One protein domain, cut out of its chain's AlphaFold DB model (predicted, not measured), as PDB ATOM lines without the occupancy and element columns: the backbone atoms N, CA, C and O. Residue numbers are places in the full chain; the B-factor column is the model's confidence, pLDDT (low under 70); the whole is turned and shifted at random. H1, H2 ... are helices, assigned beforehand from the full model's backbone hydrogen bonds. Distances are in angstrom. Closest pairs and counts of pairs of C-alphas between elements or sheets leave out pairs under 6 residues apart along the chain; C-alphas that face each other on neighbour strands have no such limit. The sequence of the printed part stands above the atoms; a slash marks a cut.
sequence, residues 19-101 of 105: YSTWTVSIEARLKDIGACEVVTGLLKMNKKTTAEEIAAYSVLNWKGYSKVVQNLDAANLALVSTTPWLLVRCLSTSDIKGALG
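What this domain is: This is residues 19 to 101 of the 105 residues of an uncharacterized protein of Puccinia coronata f. sp. avenae (UniProt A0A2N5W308). One long helix, H3, has H1 and the short H2 packed on it, and beyond its last residue the chain folds back in a loose arc of H4, H5 and H6. The turn at residues 46 to 52 sticks out at the other end of H3. The printed part has 83 residues with six named helices, H1 to H6 in order, and no named strand; the class is all helix. It is compact, with a radius of gyration of the C-alphas of 13.6 A and spans of 40 by 35 by 20 A.

How they stand to each other: H1, residues 19 to 32, and H2, residues 36 to 39, touch only at the corner, where the closest C-alphas, of Leu 30 and Cys 36, are 4.6 A apart. With residues 26 to 30 alone, H1 touches residues 64 to 68 of H3, residues 51 to 69, at a steep tilt of 40 degrees, opposite ways; the closest C-alphas, of Leu 30 and Gly 64, are 5.8 A apart. H2 touches H3, closest at the C-alphas of Val 39 and Asn 61, 5.6 A. H4, residues 74 to 82, is close to H3 but not clearly touching, with C-alphas 69 and 77 closest at 6.7 A. H5, residues 84 to 90, is apart from H3 and about perpendicular to H4, at 85 degrees. H6, residues 96 to 99, is only just apart from H5, at 8.1 A. Every O i to N i+4 pair is within hydrogen-bond range in H1, H3, H4 and H5; H2 and H6 are too short for one.

Where its parts are: H1 begins at C-alpha 19 (103.907, 173.402, 116.321) and is 19.8 A long. H3 measures 26.9 A, H4 12.2 A and H5 10.5 A; H2 and H6 are 5.4 A each. H6 ends at C-alpha 99 (126.539, 172.388, 110.300).

The domain as a whole: The C-alphas farthest apart, of Lys 48 and Ala 74, are 40.6 A apart. The printed part has no cut, and the link from H2 to H3, 11 residues, is long. Mean pLDDT of the printed part is 75.0; residues 82 to 101 are under 70.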
ATOM      1  N   TYR A  19     102.602 173.062 115.750       83.06
ATOM      2  CA  TYR A  19     103.907 173.402 116.321       83.06
ATOM      3  C   TYR A  19     103.815 174.455 117.433       83.06
ATOM      4  O   TYR A  19     104.346 174.240 118.516       83.06
ATOM      5  N   SER A  20     103.082 175.555 117.231       85.12
ATOM      6  CA  SER A  20     102.947 176.614 118.245       85.12
ATOM      7  C   SER A  20     102.298 176.121 119.544       85.12
ATOM      8  O   SER A  20     102.796 176.402 120.632       85.12
ATOM      9  N   THR A  21     101.214 175.348 119.444       85.56
ATOM     10  CA  THR A  21     100.514 174.777 120.607       85.56
ATOM     11  C   THR A  21     101.369 173.719 121.303       85.56
ATOM     12  O   THR A  21     101.427 173.664 122.533       85.56
ATOM     13  N   TRP A  22     102.065 172.894 120.518       87.94
ATOM     14  CA  TRP A  22     102.999 171.901 121.029       87.94
ATOM     15  C   TRP A  22     104.147 172.552 121.804       87.94
ATOM     16  O   TRP A  22     104.417 172.139 122.931       87.94
ATOM     17  N   THR A  23     104.760 173.602 121.248       86.56
ATOM     18  CA  THR A  23     105.882 174.330 121.854       86.56
ATOM     19  C   THR A  23     105.507 174.906 123.216       86.56
ATOM     20  O   THR A  23     106.188 174.640 124.202       86.56
ATOM     21  N   VAL A  24     104.367 175.596 123.324       87.25
ATOM     22  CA  VAL A  24     103.899 176.133 124.617       87.25
ATOM     23  C   VAL A  24     103.685 175.011 125.642       87.25
ATOM     24  O   VAL A  24     104.082 175.124 126.803       87.25
ATOM     25  N   SER A  25     103.090 173.893 125.213       87.38
ATOM     26  CA  SER A  25     102.859 172.731 126.077       87.38
ATOM     27  C   SER A  25     104.168 172.073 126.531       87.38
ATOM     28  O   SER A  25     104.299 171.715 127.706       87.38
ATOM     29  N   ILE A  26     105.141 171.886 125.635       88.44
ATOM     30  CA  ILE A  26     106.398 171.221 125.983       88.44
ATOM     31  C   ILE A  26     107.290 172.123 126.838       88.44
ATOM     32  O   ILE A  26     107.849 171.637 127.816       88.44
ATOM     33  N   GLU A  27     107.351 173.430 126.570       89.62
ATOM     34  CA  GLU A  27     108.095 174.389 127.395       89.62
ATOM     35  C   GLU A  27     107.574 174.422 128.831       89.62
ATOM     36  O   GLU A  27     108.364 174.352 129.775       89.62
ATOM     37  N   ALA A  28     106.250 174.441 129.022       90.06
ATOM     38  CA  ALA A  28     105.650 174.370 130.353       90.06
ATOM     39  C   ALA A  28     106.055 173.081 131.094       90.06
ATOM     40  O   ALA A  28     106.441 173.128 132.262       90.06
ATOM     41  N   ARG A  29     106.045 171.934 130.402       90.12
ATOM     42  CA  ARG A  29     106.461 170.633 130.963       90.12
ATOM     43  C   ARG A  29     107.955 170.573 131.276       90.12
ATOM     44  O   ARG A  29     108.345 169.926 132.241       90.12
ATOM     45  N   LEU A  30     108.792 171.211 130.463       90.75
ATOM     46  CA  LEU A  30     110.230 171.307 130.711       90.75
ATOM     47  C   LEU A  30     110.532 172.244 131.880       90.75
ATOM     48  O   LEU A  30     111.446 171.974 132.657       90.75
ATOM     49  N   LYS A  31     109.765 173.329 132.027       92.25
ATOM     50  CA  LYS A  31     109.883 174.269 133.145       92.25
ATOM     51  C   LYS A  31     109.500 173.616 134.472       92.25
ATOM     52  O   LYS A  31     110.220 173.800 135.445       92.25
ATOM     53  N   ASP A  32     108.449 172.798 134.480       92.75
ATOM     54  CA  ASP A  32     108.003 172.018 135.646       92.75
ATOM     55  C   ASP A  32     109.101 171.096 136.211       92.75
ATOM     56  O   ASP A  32     109.236 170.938 137.420       92.75
ATOM     57  N   ILE A  33     109.961 170.550 135.343       91.62
ATOM     58  CA  ILE A  33     111.092 169.696 135.748       91.62
ATOM     59  C   ILE A  33     112.439 170.436 135.823       91.62
ATOM     60  O   ILE A  33     113.477 169.788 135.960       91.62
ATOM     61  N   GLY A  34     112.451 171.766 135.673       92.00
ATOM     62  CA  GLY A  34     113.672 172.581 135.682       92.00
ATOM     63  C   GLY A  34     114.623 172.346 134.499       92.00
ATOM     64  O   GLY A  34     115.786 172.728 134.562       92.00
ATOM     65  N   ALA A  35     114.163 171.711 133.418       90.56
ATOM     66  CA  ALA A  35     114.990 171.357 132.262       90.56
ATOM     67  C   ALA A  35     114.885 172.355 131.097       90.56
ATOM     68  O   ALA A  35     115.630 172.221 130.131       90.56
ATOM     69  N   CYS A  36     113.973 173.333 131.157       88.31
ATOM     70  CA  CYS A  36     113.686 174.233 130.030       88.31
ATOM     71  C   CYS A  36     114.939 174.958 129.521       88.31
ATOM     72  O   CYS A  36     115.274 174.858 128.346       88.31
ATOM     73  N   GLU A  37     115.684 175.617 130.407       86.94
ATOM     74  CA  GLU A  37     116.873 176.396 130.027       86.94
ATOM     75  C   GLU A  37     118.030 175.516 129.541       86.94
ATOM     76  O   GLU A  37     118.817 175.938 128.695       86.94
ATOM     77  N   VAL A  38     118.110 174.281 130.046       85.88
ATOM     78  CA  VAL A  38     119.107 173.287 129.633       85.88
ATOM     79  C   VAL A  38     118.794 172.776 128.225       85.88
ATOM     80  O   VAL A  38     119.655 172.811 127.354       85.88
ATOM     81  N   VAL A  39     117.552 172.347 127.980       83.50
ATOM     82  CA  VAL A  39     117.119 171.773 126.692       83.50
ATOM     83  C   VAL A  39     117.079 172.822 125.581       83.50
ATOM     84  O   VAL A  39     117.381 172.512 124.433       83.50
ATOM     85  N   THR A  40     116.726 174.068 125.907       81.12
ATOM     86  CA  THR A  40     116.702 175.182 124.940       81.12
ATOM     87  C   THR A  40     118.084 175.785 124.684       81.12
ATOM     88  O   THR A  40     118.226 176.641 123.812       81.12
ATOM     89  N   GLY A  41     119.111 175.372 125.436       80.38
ATOM     90  CA  GLY A  41     120.463 175.923 125.332       80.38
ATOM     91  C   GLY A  41     120.586 177.372 125.822       80.38
ATOM     92  O   GLY A  41     121.590 178.032 125.541       80.38
ATOM     93  N   LEU A  42     119.585 177.884 126.549       81.50
ATOM     94  CA  LEU A  42     119.657 179.202 127.182       81.50
ATOM     95  C   LEU A  42     120.724 179.218 128.286       81.50
ATOM     96  O   LEU A  42     121.438 180.208 128.459       81.50
ATOM     97  N   LEU A  43     120.870 178.092 128.987       81.00
ATOM     98  CA  LEU A  43     121.916 177.889 129.972       81.00
ATOM     99  C   LEU A  43     123.275 177.696 129.280       81.00
ATOM    100  O   LEU A  43     123.574 176.643 128.715       81.00
ATOM    101  N   LYS A  44     124.137 178.712 129.364       77.38
ATOM    102  CA  LYS A  44     125.499 178.656 128.819       77.38
ATOM    103  C   LYS A  44     126.475 178.110 129.856       77.38
ATOM    104  O   LYS A  44     126.831 178.813 130.801       77.38
ATOM    105  N   MET A  45     126.972 176.894 129.632       76.19
ATOM    106  CA  MET A  45     128.113 176.371 130.385       76.19
ATOM    107  C   MET A  45     129.340 177.253 130.118       76.19
ATOM    108  O   MET A  45     129.738 177.472 128.974       76.19
ATOM    109  N   ASN A  46     129.932 177.788 131.179       80.19
ATOM    110  CA  ASN A  46     131.169 178.563 131.115       80.19
ATOM    111  C   ASN A  46     132.320 177.792 131.788       80.19
ATOM    112  O   ASN A  46     132.105 176.750 132.406       80.19
ATOM    113  N   LYS A  47     133.550 178.316 131.711       76.62
ATOM    114  CA  LYS A  47     134.747 177.678 132.300       76.62
ATOM    115  C   LYS A  47     134.696 177.499 133.828       76.62
ATOM    116  O   LYS A  47     135.546 176.802 134.364       76.62
ATOM    117  N   LYS A  48     133.765 178.160 134.521       84.12
ATOM    118  CA  LYS A  48     133.566 178.056 135.975       84.12
ATOM    119  C   LYS A  48     132.519 177.007 136.357       84.12
ATOM    120  O   LYS A  48     132.370 176.748 137.543       84.12
ATOM    121  N   THR A  49     131.815 176.430 135.383       82.00
ATOM    122  CA  THR A  49     130.846 175.357 135.633       82.00
ATOM    123  C   THR A  49     131.593 174.152 136.182       82.00
ATOM    124  O   THR A  49     132.527 173.646 135.556       82.00
ATOM    125  N   THR A  50     131.202 173.715 137.365       88.31
ATOM    126  CA  THR A  50     131.796 172.574 138.053       88.31
ATOM    127  C   THR A  50     131.426 171.262 137.357       88.31
ATOM    128  O   THR A  50     130.434 171.170 136.631       88.31
ATOM    129  N   ALA A  51     132.213 170.210 137.593       84.12
ATOM    130  CA  ALA A  51     131.892 168.872 137.092       84.12
ATOM    131  C   ALA A  51     130.535 168.367 137.623       84.12
ATOM    132  O   ALA A  51     129.800 167.686 136.908       84.12
ATOM    133  N   GLU A  52     130.187 168.745 138.853       84.88
ATOM    134  CA  GLU A  52     128.918 168.418 139.506       84.88
ATOM    135  C   GLU A  52     127.732 169.089 138.804       84.88
ATOM    136  O   GLU A  52     126.743 168.427 138.491       84.88
ATOM    137  N   GLU A  53     127.851 170.377 138.467       82.38
ATOM    138  CA  GLU A  53     126.845 171.095 137.681       82.38
ATOM    139  C   GLU A  53     126.695 170.499 136.277       82.38
ATOM    140  O   GLU A  53     125.576 170.290 135.814       82.38
ATOM    141  N   ILE A  54     127.797 170.145 135.607       81.56
ATOM    142  CA  ILE A  54     127.758 169.487 134.291       81.56
ATOM    143  C   ILE A  54     127.005 168.151 134.368       81.56
ATOM    144  O   ILE A  54     126.176 167.852 133.500       81.56
ATOM    145  N   ALA A  55     127.256 167.353 135.408       84.56
ATOM    146  CA  ALA A  55     126.546 166.099 135.629       84.56
ATOM    147  C   ALA A  55     125.048 166.342 135.882       84.56
ATOM    148  O   ALA A  55     124.204 165.685 135.267       84.56
ATOM    149  N   ALA A  56     124.702 167.331 136.712       85.69
ATOM    150  CA  ALA A  56     123.317 167.706 136.984       85.69
ATOM    151  C   ALA A  56     122.582 168.176 135.715       85.69
ATOM    152  O   ALA A  56     121.469 167.720 135.435       85.69
ATOM    153  N   TYR A  57     123.220 169.017 134.896       85.50
ATOM    154  CA  TYR A  57     122.669 169.467 133.619       85.50
ATOM    155  C   TYR A  57     122.510 168.318 132.630       85.50
ATOM    156  O   TYR A  57     121.496 168.252 131.947       85.50
ATOM    157  N   SER A  58     123.439 167.362 132.599       84.06
ATOM    158  CA  SER A  58     123.314 166.168 131.753       84.06
ATOM    159  C   SER A  58     122.085 165.333 132.129       84.06
ATOM    160  O   SER A  58     121.337 164.890 131.256       84.06
ATOM    161  N   VAL A  59     121.815 165.179 133.430       87.31
ATOM    162  CA  VAL A  59     120.609 164.497 133.924       87.31
ATOM    163  C   VAL A  59     119.336 165.268 133.558       87.31
ATOM    164  O   VAL A  59     118.365 164.660 133.105       87.31
ATOM    165  N   LEU A  60     119.318 166.594 133.732       87.38
ATOM    166  CA  LEU A  60     118.172 167.433 133.355       87.38
ATOM    167  C   LEU A  60     117.918 167.406 131.848       87.38
ATOM    168  O   LEU A  60     116.770 167.281 131.424       87.38
ATOM    169  N   ASN A  61     118.983 167.442 131.054       85.75
ATOM    170  CA  ASN A  61     118.919 167.351 129.607       85.75
ATOM    171  C   ASN A  61     118.287 166.026 129.169       85.75
ATOM    172  O   ASN A  61     117.347 166.015 128.380       85.75
ATOM    173  N   TRP A  62     118.724 164.908 129.756       86.44
ATOM    174  CA  TRP A  62     118.142 163.594 129.486       86.44
ATOM    175  C   TRP A  62     116.660 163.506 129.880       86.44
ATOM    176  O   TRP A  62     115.831 162.990 129.127       86.44
ATOM    177  N   LYS A  63     116.294 164.048 131.048       90.00
ATOM    178  CA  LYS A  63     114.893 164.096 131.497       90.00
ATOM    179  C   LYS A  63     114.026 164.927 130.553       90.00
ATOM    180  O   LYS A  63     112.935 164.494 130.186       90.00
ATOM    181  N   GLY A  64     114.508 166.099 130.149       89.62
ATOM    182  CA  GLY A  64     113.803 166.975 129.221       89.62
ATOM    183  C   GLY A  64     113.663 166.361 127.831       89.62
ATOM    184  O   GLY A  64     112.569 166.338 127.271       89.62
ATOM    185  N   TYR A  65     114.728 165.737 127.337       85.06
ATOM    186  CA  TYR A  65     114.715 164.958 126.106       85.06
ATOM    187  C   TYR A  65     113.645 163.857 126.117       85.06
ATOM    188  O   TYR A  65     112.840 163.747 125.191       85.06
ATOM    189  N   SER A  66     113.576 163.083 127.204       88.81
ATOM    190  CA  SER A  66     112.555 162.045 127.371       88.81
ATOM    191  C   SER A  66     111.137 162.621 127.265       88.81
ATOM    192  O   SER A  66     110.279 162.026 126.611       88.81
ATOM    193  N   LYS A  67     110.890 163.814 127.829       88.19
ATOM    194  CA  LYS A  67     109.601 164.506 127.684       88.19
ATOM    195  C   LYS A  67     109.323 164.907 126.241       88.19
ATOM    196  O   LYS A  67     108.199 164.702 125.798       88.19
ATOM    197  N   VAL A  68     110.302 165.439 125.511       87.81
ATOM    198  CA  VAL A  68     110.132 165.807 124.095       87.81
ATOM    199  C   VAL A  68     109.724 164.583 123.276       87.81
ATOM    200  O   VAL A  68     108.670 164.605 122.646       87.81
ATOM    201  N   VAL A  69     110.480 163.484 123.372       86.12
ATOM    202  CA  VAL A  69     110.221 162.234 122.632       86.12
ATOM    203  C   VAL A  69     108.844 161.645 122.950       86.12
ATOM    204  O   VAL A  69     108.123 161.231 122.048       86.12
ATOM    205  N   GLN A  70     108.430 161.657 124.222       87.06
ATOM    206  CA  GLN A  70     107.104 161.183 124.649       87.06
ATOM    207  C   GLN A  70     105.929 162.032 124.129       87.06
ATOM    208  O   GLN A  70     104.769 161.648 124.335       87.06
ATOM    209  N   ASN A  71     106.213 163.188 123.519       87.19
ATOM    210  CA  ASN A  71     105.236 164.106 122.938       87.19
ATOM    211  C   ASN A  71     105.459 164.313 121.427       87.19
ATOM    212  O   ASN A  71     105.011 165.318 120.881       87.19
ATOM    213  N   LEU A  72     106.122 163.383 120.740       85.00
ATOM    214  CA  LEU A  72     106.156 163.337 119.276       85.00
ATOM    215  C   LEU A  72     105.062 162.405 118.748       85.00
ATOM    216  O   LEU A  72     104.717 161.414 119.397       85.00
ATOM    217  N   ASP A  73     104.517 162.713 117.573       84.38
ATOM    218  CA  ASP A  73     103.739 161.733 116.818       84.38
ATOM    219  C   ASP A  73     104.651 160.655 116.199       84.38
ATOM    220  O   ASP A  73     105.880 160.716 116.282       84.38
ATOM    221  N   ALA A  74     104.054 159.632 115.585       85.75
ATOM    222  CA  ALA A  74     104.810 158.509 115.032       85.75
ATOM    223  C   ALA A  74     105.775 158.924 113.906       85.75
ATOM    224  O   ALA A  74     106.867 158.365 113.805       85.75
ATOM    225  N   ALA A  75     105.397 159.905 113.080       83.94
ATOM    226  CA  ALA A  75     106.214 160.366 111.962       83.94
ATOM    227  C   ALA A  75     107.452 161.128 112.455       83.94
ATOM    228  O   ALA A  75     108.578 160.821 112.059       83.94
ATOM    229  N   ASN A  76     107.258 162.067 113.382       81.81
ATOM    230  CA  ASN A  76     108.344 162.820 113.995       81.81
ATOM    231  C   ASN A  76     109.226 161.926 114.872       81.81
ATOM    232  O   ASN A  76     110.445 162.073 114.853       81.81
ATOM    233  N   LEU A  77     108.650 160.953 115.582       83.00
ATOM    234  CA  LEU A  77     109.422 159.967 116.335       83.00
ATOM    235  C   LEU A  77     110.312 159.122 115.413       83.00
ATOM    236  O   LEU A  77     111.483 158.904 115.729       83.00
ATOM    237  N   ALA A  78     109.786 158.666 114.273       82.06
ATOM    238  CA  ALA A  78     110.552 157.899 113.295       82.06
ATOM    239  C   ALA A  78     111.713 158.723 112.722       82.06
ATOM    240  O   ALA A  78     112.841 158.236 112.692       82.06
ATOM    241  N   LEU A  79     111.465 159.984 112.354       78.44
ATOM    242  CA  LEU A  79     112.493 160.912 111.865       78.44
ATOM    243  C   LEU A  79     113.616 161.133 112.890       78.44
ATOM    244  O   LEU A  79     114.805 161.115 112.570       78.44
ATOM    245  N   VAL A  80     113.220 161.321 114.144       72.06
ATOM    246  CA  VAL A  80     114.127 161.512 115.271       72.06
ATOM    247  C   VAL A  80     114.943 160.240 115.555       72.06
ATOM    248  O   VAL A  80     116.131 160.319 115.858       72.06
ATOM    249  N   SER A  81     114.345 159.061 115.375       70.81
ATOM    250  CA  SER A  81     114.998 157.761 115.582       70.81
ATOM    251  C   SER A  81     115.989 157.393 114.472       70.81
ATOM    252  O   SER A  81     116.992 156.736 114.742       70.81
ATOM    253  N   THR A  82     115.737 157.813 113.228       69.81
ATOM    254  CA  THR A  82     116.615 157.531 112.076       69.81
ATOM    255  C   THR A  82     117.800 158.483 111.978       69.81
ATOM    256  O   THR A  82     118.775 158.170 111.296       69.81
ATOM    257  N   THR A  83     117.774 159.597 112.716       61.03
ATOM    258  CA  THR A  83     118.901 160.534 112.788       61.03
ATOM    259  C   THR A  83     119.342 160.773 114.238       61.03
ATOM    260  O   THR A  83     119.185 161.880 114.759       61.03
ATOM    261  N   PRO A  84     119.968 159.774 114.902       49.12
ATOM    262  CA  PRO A  84     120.402 159.893 116.299       49.12
ATOM    263  C   PRO A  84     121.313 161.108 116.543       49.12
ATOM    264  O   PRO A  84     121.297 161.717 117.612       49.12
ATOM    265  N   TRP A  85     122.083 161.502 115.524       45.47
ATOM    266  CA  TRP A  85     123.025 162.619 115.577       45.47
ATOM    267  C   TRP A  85     122.369 164.007 115.535       45.47
ATOM    268  O   TRP A  85     122.970 164.952 116.038       45.47
ATOM    269  N   LEU A  86     121.147 164.159 115.004       45.81
ATOM    270  CA  LEU A  86     120.408 165.431 115.092       45.81
ATOM    271  C   LEU A  86     119.981 165.721 116.537       45.81
ATOM    272  O   LEU A  86     119.977 166.872 116.959       45.81
ATOM    273  N   LEU A  87     119.727 164.679 117.331       46.34
ATOM    274  CA  LEU A  87     119.350 164.805 118.740       46.34
ATOM    275  C   LEU A  87     120.530 165.178 119.632       46.34
ATOM    276  O   LEU A  87     120.389 166.002 120.530       46.34
ATOM    277  N   VAL A  88     121.709 164.618 119.355       39.97
ATOM    278  CA  VAL A  88     122.951 164.975 120.059       39.97
ATOM    279  C   VAL A  88     123.423 166.380 119.658       39.97
ATOM    280  O   VAL A  88     123.929 167.127 120.495       39.97
ATOM    281  N   ARG A  89     123.218 166.784 118.395       36.81
ATOM    282  CA  ARG A  89     123.675 168.078 117.859       36.81
ATOM    283  C   ARG A  89     122.727 169.248 118.158       36.81
ATOM    284  O   ARG A  89     123.207 170.369 118.288       36.81
ATOM    285  N   CYS A  90     121.426 169.010 118.349       40.47
ATOM    286  CA  CYS A  90     120.496 170.027 118.866       40.47
ATOM    287  C   CYS A  90     120.784 170.428 120.324       40.47
ATOM    288  O   CYS A  90     120.403 171.521 120.728       40.47
ATOM    289  N   LEU A  91     121.474 169.582 121.099       43.09
ATOM    290  CA  LEU A  91     121.703 169.777 122.538       43.09
ATOM    291  C   LEU A  91     123.129 170.239 122.893       43.09
ATOM    292  O   LEU A  91     123.455 170.376 124.068       43.09
ATOM    293  N   SER A  92     123.984 170.510 121.900       41.06
ATOM    294  CA  SER A  92     125.327 171.070 122.105       41.06
ATOM    295  C   SER A  92     125.552 172.236 121.143       41.06
ATOM    296  O   SER A  92     125.965 172.074 119.994       41.06
ATOM    297  N   THR A  93     125.244 173.448 121.603       45.00
ATOM    298  CA  THR A  93     125.280 174.704 120.831       45.00
ATOM    299  C   THR A  93     126.681 175.178 120.416       45.00
ATOM    300  O   THR A  93     126.829 176.312 119.962       45.00
ATOM    301  N   SER A  94     127.723 174.354 120.523       42.19
ATOM    302  CA  SER A  94     129.085 174.763 120.151       42.19
ATOM    303  C   SER A  94     129.371 174.692 118.642       42.19
ATOM    304  O   SER A  94     130.328 175.316 118.200       42.19
ATOM    305  N   ASP A  95     128.539 174.014 117.834       40.56
ATOM    306  CA  ASP A  95     128.881 173.694 116.429       40.56
ATOM    307  C   ASP A  95     127.809 174.029 115.369       40.56
ATOM    308  O   ASP A  95     127.861 173.563 114.223       40.56
ATOM    309  N   ILE A  96     126.822 174.866 115.704       43.16
ATOM    310  CA  ILE A  96     125.740 175.238 114.765       43.16
ATOM    311  C   ILE A  96     126.258 176.087 113.587       43.16
ATOM    312  O   ILE A  96     125.712 176.010 112.488       43.16
ATOM    313  N   LYS A  97     127.370 176.822 113.749       35.88
ATOM    314  CA  LYS A  97     127.980 177.568 112.631       35.88
ATOM    315  C   LYS A  97     128.666 176.673 111.589       35.88
ATOM    316  O   LYS A  97     128.781 177.094 110.445       35.88
ATOM    317  N   GLY A  98     129.073 175.450 111.943       36.66
ATOM    318  CA  GLY A  98     129.678 174.503 110.998       36.66
ATOM    319  C   GLY A  98     128.657 173.646 110.246       36.66
ATOM    320  O   GLY A  98     128.866 173.302 109.088       36.66
ATOM    321  N   ALA A  99     127.521 173.318 110.870       35.31
ATOM    322  CA  ALA A  99     126.539 172.388 110.300       35.31
ATOM    323  C   ALA A  99     125.748 172.975 109.119       35.31
ATOM    324  O   ALA A  99     125.514 172.290 108.124       35.31
ATOM    325  N   LEU A 100     125.374 174.257 109.202       36.16
ATOM    326  CA  LEU A 100     124.652 174.948 108.126       36.16
ATOM    327  C   LEU A 100     125.526 175.251 106.897       36.16
ATOM    328  O   LEU A 100     124.986 175.552 105.838       36.16
ATOM    329  N   GLY A 101     126.854 175.140 107.015       31.45
ATOM    330  CA  GLY A 101     127.782 175.266 105.887       31.45
ATOM    331  C   GLY A 101     127.979 173.980 105.078       31.45
ATOM    332  O   GLY A 101     128.479 174.054 103.963       31.45
TER     333      GLY A 101